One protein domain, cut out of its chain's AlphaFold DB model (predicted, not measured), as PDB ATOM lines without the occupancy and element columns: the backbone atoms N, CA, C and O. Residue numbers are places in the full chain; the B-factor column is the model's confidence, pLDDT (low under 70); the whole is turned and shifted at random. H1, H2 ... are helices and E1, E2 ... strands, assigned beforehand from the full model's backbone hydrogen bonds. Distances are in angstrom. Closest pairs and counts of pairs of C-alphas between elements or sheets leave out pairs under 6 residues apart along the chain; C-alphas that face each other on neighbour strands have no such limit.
ATOM      1  N   PHE A   4     -42.409 -17.350  51.193       82.88
ATOM      2  CA  PHE A   4     -41.662 -16.462  50.309       82.88
ATOM      3  C   PHE A   4     -42.522 -15.282  49.879       82.88
ATOM      4  O   PHE A   4     -43.666 -15.460  49.456       82.88
ATOM      5  N   TYR A   5     -41.976 -14.075  49.952       82.81
ATOM      6  CA  TYR A   5     -42.637 -12.874  49.448       82.81
ATOM      7  C   TYR A   5     -41.623 -11.882  48.892       82.81
ATOM      8  O   TYR A   5     -40.446 -11.886  49.263       82.81
ATOM      9  N   LEU A   6     -42.099 -11.032  47.986       83.06
ATOM     10  CA  LEU A   6     -41.315  -9.969  47.382       83.06
ATOM     11  C   LEU A   6     -41.764  -8.620  47.929       83.06
ATOM     12  O   LEU A   6     -42.961  -8.372  48.084       83.06
ATOM     13  N   ILE A   7     -40.803  -7.732  48.154       85.62
ATOM     14  CA  ILE A   7     -41.050  -6.301  48.330       85.62
ATOM     15  C   ILE A   7     -40.392  -5.581  47.158       85.62
ATOM     16  O   ILE A   7     -39.225  -5.818  46.859       85.62
ATOM     17  N   ARG A   8     -41.142  -4.711  46.485       84.94
ATOM     18  CA  ARG A   8     -40.625  -3.770  45.497       84.94
ATOM     19  C   ARG A   8     -40.666  -2.365  46.067       84.94
ATOM     20  O   ARG A   8     -41.706  -1.926  46.557       84.94
ATOM     21  N   GLU A   9     -39.552  -1.670  45.951       91.00
ATOM     22  CA  GLU A   9     -39.401  -0.270  46.318       91.00
ATOM     23  C   GLU A   9     -39.085   0.528  45.062       91.00
ATOM     24  O   GLU A   9     -38.186   0.159  44.306       91.00
ATOM     25  N   LEU A  10     -39.830   1.604  44.832       88.69
ATOM     26  CA  LEU A  10     -39.536   2.582  43.794       88.69
ATOM     27  C   LEU A  10     -39.165   3.893  44.476       88.69
ATOM     28  O   LEU A  10     -40.000   4.497  45.146       88.69
ATOM     29  N   THR A  11     -37.921   4.317  44.292       88.62
ATOM     30  CA  THR A  11     -37.409   5.589  44.796       88.62
ATOM     31  C   THR A  11     -37.297   6.565  43.637       88.62
ATOM     32  O   THR A  11     -36.644   6.269  42.633       88.62
ATOM     33  N   ASP A  12     -37.952   7.713  43.771       86.38
ATOM     34  CA  ASP A  12     -37.916   8.779  42.775       86.38
ATOM     35  C   ASP A  12     -36.698   9.712  42.960       86.38
ATOM     36  O   ASP A  12     -35.926   9.552  43.911       86.38
ATOM     37  N   PRO A  13     -36.483  10.688  42.058       83.69
ATOM     38  CA  PRO A  13     -35.340  11.602  42.143       83.69
ATOM     39  C   PRO A  13     -35.375  12.535  43.361       83.69
ATOM     40  O   PRO A  13     -34.337  13.040  43.782       83.69
ATOM     41  N   GLU A  14     -36.553  12.747  43.954       85.56
ATOM     42  CA  GLU A  14     -36.729  13.506  45.196       85.56
ATOM     43  C   GLU A  14     -36.496  12.636  46.444       85.56
ATOM     44  O   GLU A  14     -36.758  13.079  47.562       85.56
ATOM     45  N   HIS A  15     -35.991  11.409  46.269       80.44
ATOM     46  CA  HIS A  15     -35.748  10.412  47.316       80.44
ATOM     47  C   HIS A  15     -37.018   9.944  48.040       80.44
ATOM     48  O   HIS A  15     -36.945   9.325  49.105       80.44
ATOM     49  N   LYS A  16     -38.204  10.166  47.460       84.75
ATOM     50  CA  LYS A  16     -39.446   9.597  47.987       84.75
ATOM     51  C   LYS A  16     -39.545   8.146  47.542       84.75
ATOM     52  O   LYS A  16     -39.481   7.842  46.351       84.75
ATOM     53  N   THR A  17     -39.724   7.254  48.513       88.25
ATOM     54  CA  THR A  17     -39.787   5.808  48.276       88.25
ATOM     55  C   THR A  17     -41.205   5.285  48.472       88.25
ATOM     56  O   THR A  17     -41.823   5.495  49.514       88.25
ATOM     57  N   GLU A  18     -41.721   4.583  47.465       89.56
ATOM     58  CA  GLU A  18     -42.989   3.859  47.522       89.56
ATOM     59  C   GLU A  18     -42.716   2.352  47.593       89.56
ATOM     60  O   GLU A  18     -42.050   1.795  46.720       89.56
ATOM     61  N   CYS A  19     -43.251   1.682  48.618       90.62
ATOM     62  CA  CYS A  19     -43.083   0.242  48.828       90.62
ATOM     63  C   CYS A  19     -44.379  -0.522  48.505       90.62
ATOM     64  O   CYS A  19     -45.489  -0.113  48.879       90.62
ATOM     65  N   ARG A  20     -44.240  -1.670  47.838       89.56
ATOM     66  CA  ARG A  20     -45.324  -2.601  47.494       89.56
ATOM     67  C   ARG A  20     -44.863  -4.036  47.725       89.56
ATOM     68  O   ARG A  20     -43.734  -4.368  47.386       89.56
ATOM     69  N   SER A  21     -45.720  -4.893  48.268       89.31
ATOM     70  CA  SER A  21     -45.395  -6.303  48.520       89.31
ATOM     71  C   SER A  21     -46.345  -7.240  47.792       89.31
ATOM     72  O   SER A  21     -47.515  -6.916  47.606       89.31
ATOM     73  N   THR A  22     -45.849  -8.413  47.412       88.69
ATOM     74  CA  THR A  22     -46.687  -9.502  46.899       88.69
ATOM     75  C   THR A  22     -47.365 -10.261  48.036       88.69
ATOM     76  O   THR A  22     -47.004 -10.114  49.207       88.69
ATOM     77  N   ASP A  23     -48.278 -11.156  47.670       85.38
ATOM     78  CA  ASP A  23     -48.750 -12.198  48.575       85.38
ATOM     79  C   ASP A  23     -47.609 -13.138  48.996       85.38
ATOM     80  O   ASP A  23     -46.555 -13.231  48.349       85.38
ATOM     81  N   GLN A  24     -47.832 -13.845  50.103       83.75
ATOM     82  CA  GLN A  24     -46.910 -14.851  50.617       83.75
ATOM     83  C   GLN A  24     -47.192 -16.212  49.983       83.75
ATOM     84  O   GLN A  24     -48.326 -16.686  49.982       83.75
ATOM     85  N   ILE A  25     -46.139 -16.874  49.507       82.94
ATOM     86  CA  ILE A  25     -46.217 -18.211  48.917       82.94
ATOM     87  C   ILE A  25     -45.638 -19.237  49.878       82.94
ATOM     88  O   ILE A  25     -44.517 -19.106  50.366       82.94
ATOM     89  N   LEU A  26     -46.410 -20.288  50.127       80.31
ATOM     90  CA  LEU A  26     -46.045 -21.398  50.997       80.31
ATOM     91  C   LEU A  26     -45.191 -22.431  50.260       80.31
ATOM     92  O   LEU A  26     -45.599 -22.921  49.211       80.31
ATOM     93  N   ARG A  27     -44.088 -22.856  50.894       70.19
ATOM     94  CA  ARG A  27     -43.377 -24.116  50.591       70.19
ATOM     95  C   ARG A  27     -43.058 -24.329  49.099       70.19
ATOM     96  O   ARG A  27     -43.409 -25.367  48.543       70.19
ATOM     97  N   SER A  28     -42.400 -23.363  48.464       74.25
ATOM     98  CA  SER A  28     -41.931 -23.505  47.082       74.25
ATOM     99  C   SER A  28     -40.505 -22.990  46.933       74.25
ATOM    100  O   SER A  28     -40.239 -21.852  47.301       74.25
ATOM    101  N   ASP A  29     -39.630 -23.801  46.338       76.31
ATOM    102  CA  ASP A  29     -38.277 -23.391  45.934       76.31
ATOM    103  C   ASP A  29     -38.292 -22.569  44.630       76.31
ATOM    104  O   ASP A  29     -37.303 -21.938  44.263       76.31
ATOM    105  N   GLN A  30     -39.429 -22.565  43.924       82.56
ATOM    106  CA  GLN A  30     -39.686 -21.777  42.716       82.56
ATOM    107  C   GLN A  30     -41.051 -21.080  42.845       82.56
ATOM    108  O   GLN A  30     -42.039 -21.495  42.230       82.56
ATOM    109  N   PRO A  31     -41.166 -20.081  43.736       85.12
ATOM    110  CA  PRO A  31     -42.421 -19.371  43.968       85.12
ATOM    111  C   PRO A  31     -42.909 -18.642  42.703       85.12
ATOM    112  O   PRO A  31     -42.145 -17.956  42.028       85.12
ATOM    113  N   LEU A  32     -44.207 -18.767  42.405       88.00
ATOM    114  CA  LEU A  32     -44.888 -18.056  41.316       88.00
ATOM    115  C   LEU A  32     -45.918 -17.085  41.896       88.00
ATOM    116  O   LEU A  32     -46.987 -17.507  42.332       88.00
ATOM    117  N   TRP A  33     -45.604 -15.789  41.903       88.06
ATOM    118  CA  TRP A  33     -46.486 -14.765  42.483       88.06
ATOM    119  C   TRP A  33     -47.605 -14.312  41.553       88.06
ATOM    120  O   TRP A  33     -48.729 -14.140  42.014       88.06
ATOM    121  N   ASN A  34     -47.319 -14.104  40.263       86.62
ATOM    122  CA  ASN A  34     -48.277 -13.576  39.277       86.62
ATOM    123  C   ASN A  34     -49.072 -12.344  39.772       86.62
ATOM    124  O   ASN A  34     -50.211 -12.123  39.365       86.62
ATOM    125  N   SER A  35     -48.479 -11.546  40.667       87.31
ATOM    126  CA  SER A  35     -49.119 -10.381  41.278       87.31
ATOM    127  C   SER A  35     -48.829  -9.121  40.467       87.31
ATOM    128  O   SER A  35     -47.677  -8.845  40.122       87.31
ATOM    129  N   LEU A  36     -49.863  -8.316  40.227       89.88
ATOM    130  CA  LEU A  36     -49.707  -6.966  39.696       89.88
ATOM    131  C   LEU A  36     -49.418  -6.001  40.850       89.88
ATOM    132  O   LEU A  36     -50.240  -5.846  41.750       89.88
ATOM    133  N   LEU A  37     -48.262  -5.337  40.812       90.62
ATOM    134  CA  LEU A  37     -47.916  -4.269  41.751       90.62
ATOM    135  C   LEU A  37     -47.977  -2.926  41.028       90.62
ATOM    136  O   LEU A  37     -47.282  -2.730  40.032       90.62
ATOM    137  N   GLN A  38     -48.801  -2.013  41.539       91.00
ATOM    138  CA  GLN A  38     -48.985  -0.682  40.972       91.00
ATOM    139  C   GLN A  38     -48.347   0.385  41.868       91.00
ATOM    140  O   GLN A  38     -48.521   0.375  43.090       91.00
ATOM    141  N   PHE A  39     -47.629   1.304  41.229       91.75
ATOM    142  CA  PHE A  39     -47.054   2.494  41.849       91.75
ATOM    143  C   PHE A  39     -47.850   3.737  41.456       91.75
ATOM    144  O   PHE A  39     -48.628   3.712  40.497       91.75
ATOM    145  N   SER A  40     -47.656   4.824  42.198       91.50
ATOM    146  CA  SER A  40     -48.169   6.138  41.822       91.50
ATOM    147  C   SER A  40     -47.707   6.539  40.417       91.50
ATOM    148  O   SER A  40     -46.618   6.179  39.969       91.50
ATOM    149  N   ASN A  41     -48.557   7.281  39.700       90.00
ATOM    150  CA  ASN A  41     -48.198   7.791  38.379       90.00
ATOM    151  C   ASN A  41     -46.979   8.714  38.501       90.00
ATOM    152  O   ASN A  41     -46.981   9.636  39.318       90.00
ATOM    153  N   LYS A  42     -45.974   8.476  37.657       87.25
ATOM    154  CA  LYS A  42     -44.751   9.277  37.554       87.25
ATOM    155  C   LYS A  42     -44.623   9.842  36.148       87.25
ATOM    156  O   LYS A  42     -45.028   9.199  35.176       87.25
ATOM    157  N   TYR A  43     -44.041  11.026  36.032       91.44
ATOM    158  CA  TYR A  43     -43.608  11.540  34.741       91.44
ATOM    159  C   TYR A  43     -42.437  10.707  34.218       91.44
ATOM    160  O   TYR A  43     -41.628  10.185  34.983       91.44
ATOM    161  N   LEU A  44     -42.310  10.606  32.893       90.38
ATOM    162  CA  LEU A  44     -41.226   9.834  32.284       90.38
ATOM    163  C   LEU A  44     -39.839  10.343  32.713       90.38
ATOM    164  O   LEU A  44     -38.950   9.542  32.983       90.38
ATOM    165  N   SER A  45     -39.675  11.663  32.835       90.38
ATOM    166  CA  SER A  45     -38.444  12.285  33.335       90.38
ATOM    167  C   SER A  45     -38.088  11.825  34.750       90.38
ATOM    168  O   SER A  45     -36.928  11.546  35.027       90.38
ATOM    169  N   GLU A  46     -39.084  11.678  35.628       90.69
ATOM    170  CA  GLU A  46     -38.875  11.164  36.985       90.69
ATOM    171  C   GLU A  46     -38.472   9.686  36.944       90.69
ATOM    172  O   GLU A  46     -37.559   9.268  37.654       90.69
ATOM    173  N   LEU A  47     -39.117   8.889  36.085       89.81
ATOM    174  CA  LEU A  47     -38.879   7.448  35.978       89.81
ATOM    175  C   LEU A  47     -37.478   7.113  35.441       89.81
ATOM    176  O   LEU A  47     -36.854   6.161  35.911       89.81
ATOM    177  N   ILE A  48     -36.966   7.911  34.499       90.25
ATOM    178  CA  ILE A  48     -35.599   7.785  33.965       90.25
ATOM    179  C   ILE A  48     -34.559   7.885  35.082       90.25
ATOM    180  O   ILE A  48     -33.577   7.144  35.084       90.25
ATOM    181  N   GLU A  49     -34.786   8.770  36.047       88.56
ATOM    182  CA  GLU A  49     -33.872   9.014  37.160       88.56
ATOM    183  C   GLU A  49     -34.194   8.202  38.425       88.56
ATOM    184  O   GLU A  49     -33.437   8.251  39.404       88.56
ATOM    185  N   SER A  50     -35.296   7.454  38.402       89.81
ATOM    186  CA  SER A  50     -35.743   6.612  39.506       89.81
ATOM    187  C   SER A  50     -34.910   5.339  39.629       89.81
ATOM    188  O   SER A  50     -34.247   4.885  38.694       89.81
ATOM    189  N   THR A  51     -34.974   4.741  40.812       89.38
ATOM    190  CA  THR A  51     -34.363   3.445  41.102       89.38
ATOM    191  C   THR A  51     -35.414   2.499  41.646       89.38
ATOM    192  O   THR A  51     -36.133   2.845  42.581       89.38
ATOM    193  N   MET A  52     -35.486   1.291  41.089       90.06
ATOM    194  CA  MET A  52     -36.310   0.223  41.640       90.06
ATOM    195  C   MET A  52     -35.437  -0.816  42.332       90.06
ATOM    196  O   MET A  52     -34.486  -1.326  41.739       90.06
ATOM    197  N   LYS A  53     -35.788  -1.154  43.572       89.38
ATOM    198  CA  LYS A  53     -35.203  -2.260  44.331       89.38
ATOM    199  C   LYS A  53     -36.239  -3.355  44.533       89.38
ATOM    200  O   LYS A  53     -37.410  -3.085  44.781       89.38
ATOM    201  N   ILE A  54     -35.809  -4.601  44.417       88.94
ATOM    202  CA  ILE A  54     -36.629  -5.786  44.649       88.94
ATOM    203  C   ILE A  54     -35.927  -6.613  45.716       88.94
ATOM    204  O   ILE A  54     -34.765  -6.976  45.550       88.94
ATOM    205  N   PHE A  55     -36.642  -6.920  46.789       87.75
ATOM    206  CA  PHE A  55     -36.163  -7.710  47.914       87.75
ATOM    207  C   PHE A  55     -36.933  -9.019  47.969       87.75
ATOM    208  O   PHE A  55     -38.166  -9.018  47.923       87.75
ATOM    209  N   ILE A  56     -36.206 -10.123  48.094       88.31
ATOM    210  CA  ILE A  56     -36.776 -11.460  48.229       88.31
ATOM    211  C   ILE A  56     -36.595 -11.919  49.660       88.31
ATOM    212  O   ILE A  56     -35.468 -12.075  50.124       88.31
ATOM    213  N   TRP A  57     -37.705 -12.164  50.340       88.06
ATOM    214  CA  TRP A  57     -37.711 -12.559  51.738       88.06
ATOM    215  C   TRP A  57     -38.215 -13.987  51.895       88.06
ATOM    216  O   TRP A  57     -39.167 -14.404  51.232       88.06
ATOM    217  N   ASN A  58     -37.597 -14.710  52.820       86.50
ATOM    218  CA  ASN A  58     -38.059 -15.984  53.343       86.50
ATOM    219  C   ASN A  58     -38.433 -15.811  54.807       86.50
ATOM    220  O   ASN A  58     -37.640 -15.354  55.622       86.50
ATOM    221  N   ARG A  59     -39.621 -16.252  55.183       82.94
ATOM    222  CA  ARG A  59     -40.027 -16.340  56.576       82.94
ATOM    223  C   ARG A  59     -40.210 -17.802  56.940       82.94
ATOM    224  O   ARG A  59     -41.164 -18.441  56.509       82.94
ATOM    225  N   SER A  60     -39.296 -18.338  57.748       78.75
ATOM    226  CA  SER A  60     -39.294 -19.754  58.142       78.75
ATOM    227  C   SER A  60     -40.436 -20.123  59.103       78.75
ATOM    228  O   SER A  60     -40.808 -21.298  59.198       78.75
ATOM    229  N   SER A  61     -41.021 -19.145  59.800       75.94
ATOM    230  CA  SER A  61     -42.252 -19.267  60.588       75.94
ATOM    231  C   SER A  61     -42.883 -17.895  60.871       75.94
ATOM    232  O   SER A  61     -42.203 -16.874  60.850       75.94
ATOM    233  N   ASN A  62     -44.169 -17.856  61.233       72.25
ATOM    234  CA  ASN A  62     -44.843 -16.596  61.593       72.25
ATOM    235  C   ASN A  62     -44.204 -15.878  62.796       72.25
ATOM    236  O   ASN A  62     -44.397 -14.678  62.954       72.25
ATOM    237  N   PHE A  63     -43.449 -16.604  63.624       73.38
ATOM    238  CA  PHE A  63     -42.818 -16.094  64.842       73.38
ATOM    239  C   PHE A  63     -41.326 -15.794  64.678       73.38
ATOM    240  O   PHE A  63     -40.722 -15.252  65.594       73.38
ATOM    241  N   SER A  64     -40.732 -16.152  63.541       77.06
ATOM    242  CA  SER A  64     -39.343 -15.825  63.239       77.06
ATOM    243  C   SER A  64     -39.265 -14.515  62.468       77.06
ATOM    244  O   SER A  64     -40.180 -14.174  61.699       77.06
ATOM    245  N   ASP A  65     -38.140 -13.832  62.636       81.25
ATOM    246  CA  ASP A  65     -37.770 -12.726  61.768       81.25
ATOM    247  C   ASP A  65     -37.593 -13.235  60.329       81.25
ATOM    248  O   ASP A  65     -37.151 -14.375  60.119       81.25
ATOM    249  N   PRO A  66     -38.024 -12.453  59.328       84.44
ATOM    250  CA  PRO A  66     -37.815 -12.805  57.936       84.44
ATOM    251  C   PRO A  66     -36.328 -12.687  57.575       84.44
ATOM    252  O   PRO A  66     -35.649 -11.728  57.928       84.44
ATOM    253  N   GLU A  67     -35.843 -13.671  56.831       86.31
ATOM    254  CA  GLU A  67     -34.506 -13.735  56.260       86.31
ATOM    255  C   GLU A  67     -34.527 -13.146  54.848       86.31
ATOM    256  O   GLU A  67     -35.355 -13.518  54.011       86.31
ATOM    257  N   LEU A  68     -33.614 -12.220  54.572       85.94
ATOM    258  CA  LEU A  68     -33.423 -11.682  53.234       85.94
ATOM    259  C   LEU A  68     -32.619 -12.684  52.402       85.94
ATOM    260  O   LEU A  68     -31.471 -12.976  52.720       85.94
ATOM    261  N   LEU A  69     -33.201 -13.179  51.315       85.25
ATOM    262  CA  LEU A  69     -32.539 -14.121  50.412       85.25
ATOM    263  C   LEU A  69     -31.761 -13.424  49.304       85.25
ATOM    264  O   LEU A  69     -30.747 -13.934  48.835       85.25
ATOM    265  N   GLY A  70     -32.262 -12.281  48.839       84.44
ATOM    266  CA  GLY A  70     -31.627 -11.591  47.733       84.44
ATOM    267  C   GLY A  70     -32.216 -10.231  47.420       84.44
ATOM    268  O   GLY A  70     -33.370  -9.938  47.736       84.44
ATOM    269  N   ILE A  71     -31.386  -9.411  46.782       85.69
ATOM    270  CA  ILE A  71     -31.729  -8.065  46.331       85.69
ATOM    271  C   ILE A  71     -31.409  -7.926  44.847       85.69
ATOM    272  O   ILE A  71     -30.414  -8.462  44.350       85.69
ATOM    273  N   VAL A  72     -32.255  -7.173  44.155       86.50
ATOM    274  CA  VAL A  72     -32.028  -6.684  42.797       86.50
ATOM    275  C   VAL A  72     -32.262  -5.181  42.777       86.50
ATOM    276  O   VAL A  72     -33.221  -4.707  43.381       86.50
ATOM    277  N   GLN A  73     -31.431  -4.434  42.056       86.06
ATOM    278  CA  GLN A  73     -31.665  -3.020  41.768       86.06
ATOM    279  C   GLN A  73     -31.588  -2.786  40.268       86.06
ATOM    280  O   GLN A  73     -30.665  -3.252  39.601       86.06
ATOM    281  N   ILE A  74     -32.542  -2.033  39.740       87.06
ATOM    282  CA  ILE A  74     -32.600  -1.634  38.336       87.06
ATOM    283  C   ILE A  74     -32.810  -0.117  38.263       87.06
ATOM    284  O   ILE A  74     -33.651   0.442  38.968       87.06
ATOM    285  N   SER A  75     -31.983   0.551  37.461       88.38
ATOM    286  CA  SER A  75     -32.024   1.993  37.198       88.38
ATOM    287  C   SER A  75     -31.170   2.316  35.963       88.38
ATOM    288  O   SER A  75     -30.337   1.499  35.567       88.38
ATOM    289  N   ASN A  76     -31.352   3.504  35.370       83.25
ATOM    290  CA  ASN A  76     -30.521   3.990  34.252       83.25
ATOM    291  C   ASN A  76     -29.200   4.629  34.716       83.25
ATOM    292  O   ASN A  76     -28.337   4.935  33.901       83.25
ATOM    293  N   LYS A  77     -29.039   4.890  36.019       71.25
ATOM    294  CA  LYS A  77     -27.844   5.547  36.554       71.25
ATOM    295  C   LYS A  77     -26.690   4.540  36.606       71.25
ATOM    296  O   LYS A  77     -26.791   3.507  37.279       71.25
ATOM    297  N   GLU A  78     -25.587   4.848  35.926       57.81
ATOM    298  CA  GLU A  78     -24.295   4.208  36.192       57.81
ATOM    299  C   GLU A  78     -23.830   4.575  37.609       57.81
ATOM    300  O   GLU A  78     -24.307   5.528  38.220       57.81
ATOM    301  N   GLU A  79     -23.002   3.727  38.210       53.97
ATOM    302  CA  GLU A  79     -22.633   3.821  39.621       53.97
ATOM    303  C   GLU A  79     -21.892   5.127  39.924       53.97
ATOM    304  O   GLU A  79     -20.702   5.245  39.670       53.97
ATOM    305  N   SER A  80     -22.596   6.101  40.501       40.16
ATOM    306  CA  SER A  80     -21.951   7.067  41.382       40.16
ATOM    307  C   SER A  80     -21.988   6.454  42.773       40.16
ATOM    308  O   SER A  80     -23.062   6.085  43.249       40.16
ATOM    309  N   GLU A  81     -20.818   6.291  43.381       44.78
ATOM    310  CA  GLU A  81     -20.616   5.838  44.756       44.78
ATOM    311  C   GLU A  81     -21.525   6.604  45.728       44.78
ATOM    312  O   GLU A  81     -21.156   7.660  46.230       44.78
ATOM    313  N   LEU A  82     -22.726   6.099  45.995       40.34
ATOM    314  CA  LEU A  82     -23.594   6.605  47.050       40.34
ATOM    315  C   LEU A  82     -24.231   5.412  47.747       40.34
ATOM    316  O   LEU A  82     -25.356   4.982  47.488       40.34
ATOM    317  N   ILE A  83     -23.457   4.896  48.698       40.72
ATOM    318  CA  ILE A  83     -24.011   4.510  49.987       40.72
ATOM    319  C   ILE A  83     -24.624   5.795  50.557       40.72
ATOM    320  O   ILE A  83     -23.989   6.492  51.341       40.72
ATOM    321  N   ASP A  84     -25.833   6.152  50.125       35.88
ATOM    322  CA  ASP A  84     -26.593   7.154  50.853       35.88
ATOM    323  C   ASP A  84     -27.064   6.484  52.136       35.88
ATOM    324  O   ASP A  84     -28.010   5.694  52.179       35.88
ATOM    325  N   THR A  85     -26.303   6.771  53.190       39.12
ATOM    326  CA  THR A  85     -26.743   6.808  54.578       39.12
ATOM    327  C   THR A  85     -28.107   7.493  54.659       39.12
ATOM    328  O   THR A  85     -28.207   8.691  54.914       39.12
ATOM    329  N   ALA A  86     -29.176   6.722  54.470       33.25
ATOM    330  CA  ALA A  86     -30.496   7.095  54.938       33.25
ATOM    331  C   ALA A  86     -30.469   6.994  56.465       33.25
ATOM    332  O   ALA A  86     -30.738   5.952  57.063       33.25
ATOM    333  N   ASN A  87     -30.070   8.099  57.091       37.09
ATOM    334  CA  ASN A  87     -30.421   8.415  58.462       37.09
ATOM    335  C   ASN A  87     -31.935   8.645  58.504       37.09
ATOM    336  O   ASN A  87     -32.392   9.781  58.484       37.09
ATOM    337  N   ASP A  88     -32.702   7.560  58.498       31.75
ATOM    338  CA  ASP A  88     -34.126   7.589  58.780       31.75
ATOM    339  C   ASP A  88     -34.457   6.422  59.704       31.75
ATOM    340  O   ASP A  88     -34.032   5.288  59.484       31.75
ATOM    341  N   ASN A  89     -35.207   6.738  60.758       33.41
ATOM    342  CA  ASN A  89     -35.649   5.879  61.860       33.41
ATOM    343  C   ASN A  89     -36.570   4.714  61.417       33.41
ATOM    344  O   ASN A  89     -37.576   4.422  62.065       33.41
ATOM    345  N   SER A  90     -36.251   4.014  60.329       35.47
ATOM    346  CA  SER A  90     -36.805   2.697  60.051       35.47
ATOM    347  C   SER A  90     -35.966   1.663  60.801       35.47
ATOM    348  O   SER A  90     -34.739   1.631  60.717       35.47
ATOM    349  N   VAL A  91     -36.637   0.802  61.559       36.91
ATOM    350  CA  VAL A  91     -36.064  -0.187  62.491       36.91
ATOM    351  C   VAL A  91     -35.141  -1.229  61.806       36.91
ATOM    352  O   VAL A  91     -34.593  -2.096  62.472       36.91
ATOM    353  N   ASN A  92     -34.882  -1.118  60.496       40.09
ATOM    354  CA  ASN A  92     -34.094  -2.067  59.703       40.09
ATOM    355  C   ASN A  92     -32.806  -1.493  59.075       40.09
ATOM    356  O   ASN A  92     -32.125  -2.213  58.347       40.09
ATOM    357  N   ALA A  93     -32.426  -0.240  59.353       36.28
ATOM    358  CA  ALA A  93     -31.268   0.411  58.715       36.28
ATOM    359  C   ALA A  93     -29.912  -0.298  58.956       36.28
ATOM    360  O   ALA A  93     -28.998  -0.182  58.140       36.28
ATOM    361  N   ASN A  94     -29.783  -1.089  60.025       36.44
ATOM    362  CA  ASN A  94     -28.524  -1.747  60.394       36.44
ATOM    363  C   ASN A  94     -28.208  -3.037  59.611       36.44
ATOM    364  O   ASN A  94     -27.138  -3.603  59.808       36.44
ATOM    365  N   VAL A  95     -29.101  -3.517  58.736       43.31
ATOM    366  CA  VAL A  95     -28.933  -4.820  58.051       43.31
ATOM    367  C   VAL A  95     -28.382  -4.680  56.621       43.31
ATOM    368  O   VAL A  95     -27.950  -5.658  56.018       43.31
ATOM    369  N   TYR A  96     -28.331  -3.465  56.066       45.75
ATOM    370  CA  TYR A  96     -28.052  -3.253  54.637       45.75
ATOM    371  C   TYR A  96     -26.605  -2.848  54.301       45.75
ATOM    372  O   TYR A  96     -26.322  -2.426  53.178       45.75
ATOM    373  N   GLN A  97     -25.660  -2.977  55.238       35.28
ATOM    374  CA  GLN A  97     -24.252  -2.675  54.966       35.28
ATOM    375  C   GLN A  97     -23.560  -3.856  54.268       35.28
ATOM    376  O   GLN A  97     -23.117  -4.797  54.917       35.28
ATOM    377  N   GLY A  98     -23.427  -3.784  52.939       37.06
ATOM    378  CA  GLY A  98     -22.516  -4.654  52.175       37.06
ATOM    379  C   GLY A  98     -23.125  -5.455  51.022       37.06
ATOM    380  O   GLY A  98     -22.508  -6.416  50.560       37.06
ATOM    381  N   ILE A  99     -24.315  -5.099  50.544       43.56
ATOM    382  CA  ILE A  99     -24.961  -5.833  49.453       43.56
ATOM    383  C   ILE A  99     -24.332  -5.433  48.115       43.56
ATOM    384  O   ILE A  99     -24.477  -4.302  47.658       43.56
ATOM    385  N   THR A 100     -23.655  -6.380  47.465       43.81
ATOM    386  CA  THR A 100     -23.388  -6.301  46.027       43.81
ATOM    387  C   THR A 100     -24.736  -6.368  45.327       43.81
ATOM    388  O   THR A 100     -25.505  -7.285  45.588       43.81
ATOM    389  N   VAL A 101     -25.069  -5.397  44.482       51.38
ATOM    390  CA  VAL A 101     -26.341  -5.410  43.761       51.38
ATOM    391  C   VAL A 101     -26.080  -5.623  42.280       51.38
ATOM    392  O   VAL A 101     -25.460  -4.783  41.632       51.38
ATOM    393  N   MET A 102     -26.564  -6.734  41.725       49.72
ATOM    394  CA  MET A 102     -26.520  -6.946  40.283       49.72
ATOM    395  C   MET A 102     -27.537  -6.024  39.592       49.72
ATOM    396  O   MET A 102     -28.735  -6.083  39.876       49.72
ATOM    397  N   ARG A 103     -27.046  -5.151  38.699       58.00
ATOM    398  CA  ARG A 103     -27.873  -4.233  37.902       58.00
ATOM    399  C   ARG A 103     -28.259  -4.848  36.568       58.00
ATOM    400  O   ARG A 103     -27.461  -5.525  35.927       58.00
ATOM    401  N   SER A 104     -29.461  -4.513  36.113       61.84
ATOM    402  CA  SER A 104     -29.847  -4.641  34.710       61.84
ATOM    403  C   SER A 104     -30.267  -3.268  34.189       61.84
ATOM    404  O   SER A 104     -31.445  -2.913  34.219       61.84
ATOM    405  N   THR A 105     -29.283  -2.473  33.759       69.31
ATOM    406  CA  THR A 105     -29.500  -1.156  33.130       69.31
ATOM    407  C   THR A 105     -30.342  -1.301  31.863       69.31
ATOM    408  O   THR A 105     -31.358  -0.631  31.717       69.31
ATOM    409  N   SER A 106     -30.020  -2.294  31.029       78.56
ATOM    410  CA  SER A 106     -30.759  -2.601  29.792       78.56
ATOM    411  C   SER A 106     -32.266  -2.851  29.990       78.56
ATOM    412  O   SER A 106     -33.078  -2.512  29.124       78.56
ATOM    413  N   LEU A 107     -32.675  -3.412  31.139       86.62
ATOM    414  CA  LEU A 107     -34.092  -3.630  31.431       86.62
ATOM    415  C   LEU A 107     -34.803  -2.316  31.777       86.62
ATOM    416  O   LEU A 107     -35.910  -2.078  31.299       86.62
ATOM    417  N   TRP A 108     -34.174  -1.449  32.575       89.31
ATOM    418  CA  TRP A 108     -34.761  -0.157  32.947       89.31
ATOM    419  C   TRP A 108     -34.801   0.825  31.768       89.31
ATOM    420  O   TRP A 108     -35.778   1.557  31.588       89.31
ATOM    421  N   GLU A 109     -33.805   0.763  30.886       88.25
ATOM    422  CA  GLU A 109     -33.816   1.473  29.605       88.25
ATOM    423  C   GLU A 109     -35.005   1.037  28.743       88.25
ATOM    424  O   GLU A 109     -35.688   1.868  28.144       88.25
ATOM    425  N   SER A 110     -35.321  -0.261  28.720       89.50
ATOM    426  CA  SER A 110     -36.485  -0.780  27.993       89.50
ATOM    427  C   SER A 110     -37.807  -0.272  28.583       89.50
ATOM    428  O   SER A 110     -38.700   0.117  27.834       89.50
ATOM    429  N   VAL A 111     -37.912  -0.203  29.917       89.00
ATOM    430  CA  VAL A 111     -39.083   0.359  30.621       89.00
ATOM    431  C   VAL A 111     -39.281   1.840  30.289       89.00
ATOM    432  O   VAL A 111     -40.407   2.291  30.093       89.00
ATOM    433  N   THR A 112     -38.194   2.604  30.210       90.00
ATOM    434  CA  THR A 112     -38.252   4.061  30.019       90.00
ATOM    435  C   THR A 112     -38.334   4.475  28.544       90.00
ATOM    436  O   THR A 112     -38.899   5.519  28.231       90.00
ATOM    437  N   SER A 113     -37.848   3.656  27.611       90.06
ATOM    438  CA  SER A 113     -37.898   3.946  26.168       90.06
ATOM    439  C   SER A 113     -39.213   3.553  25.482       90.06
ATOM    440  O   SER A 113     -39.494   4.053  24.392       90.06
ATOM    441  N   LYS A 114     -40.030   2.685  26.097       89.88
ATOM    442  CA  LYS A 114     -41.267   2.145  25.503       89.88
ATOM    443  C   LYS A 114     -42.478   2.300  26.436       89.88
ATOM    444  O   LYS A 114     -42.989   1.315  26.972       89.88
TER     445      LYS A 114
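This is residues 4 to 114 of the 131 residues of an uncharacterized protein of Schistosoma rodhaini (UniProt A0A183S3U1). A twisted sheet of four antiparallel strands forms the middle, with two short helices, H1 and H2, side by side at one of its ends. Two long loops swing out on either side of the sheet, residues 22 to 43 and 76 to 104; in the second, residues 87 to 92 stick out free. The 111 printed residues run E1, E2, H1, E3, E4, H2, a mixed class with 46 residues in named elements, under half; the sheet's order is E2, E1, E3, E4. The whole is compact, with a radius of gyration of the C-alphas of 15.1 A and spans of 42 by 33 by 24 A.

Inner strands E1, residues 4 to 11, and E3, residues 51 to 59, are antiparallel at 159 degrees; N 7 and O 55 are 2.9 A apart, within hydrogen-bond range. Edge strand E2, residues 17 to 21, forms a hairpin with E1, with N 10 and O 18 at 2.9 A. Edge strand E4, residues 67 to 75, forms a hairpin with E3, with N 54 and O 72 at 2.8 A. H1, residues 44 to 49, and H2, residues 105 to 113, only graze the sheet. They touch at a shallow tilt of 15 degrees, opposite ways, the closest C-alphas being those of Ile 48 and Thr 112, 6.0 A apart. E2, H1 and E3 make a split strand-helix-strand unit, two strands running the same way with E1 between them, and its crossover is right-handed. Every O i to N i+4 pair is within hydrogen-bond range in H2, and 1 of 2 in H1.

E1 starts at C-alpha 4, (-41.662, -16.462, 50.309), and is 23.1 A long. E3 measures 25.7 A, E4 24.8 A and H2 12.0 A, ending at C-alpha 113, (-37.898, 3.946, 26.168).

The C-alphas farthest apart, of Phe 63 and Ser 113, are 43.8 A apart. The printed part has no cut. The links E2 to H1 and E4 to H2 are long. Residues 78 to 105 have pLDDT under 70.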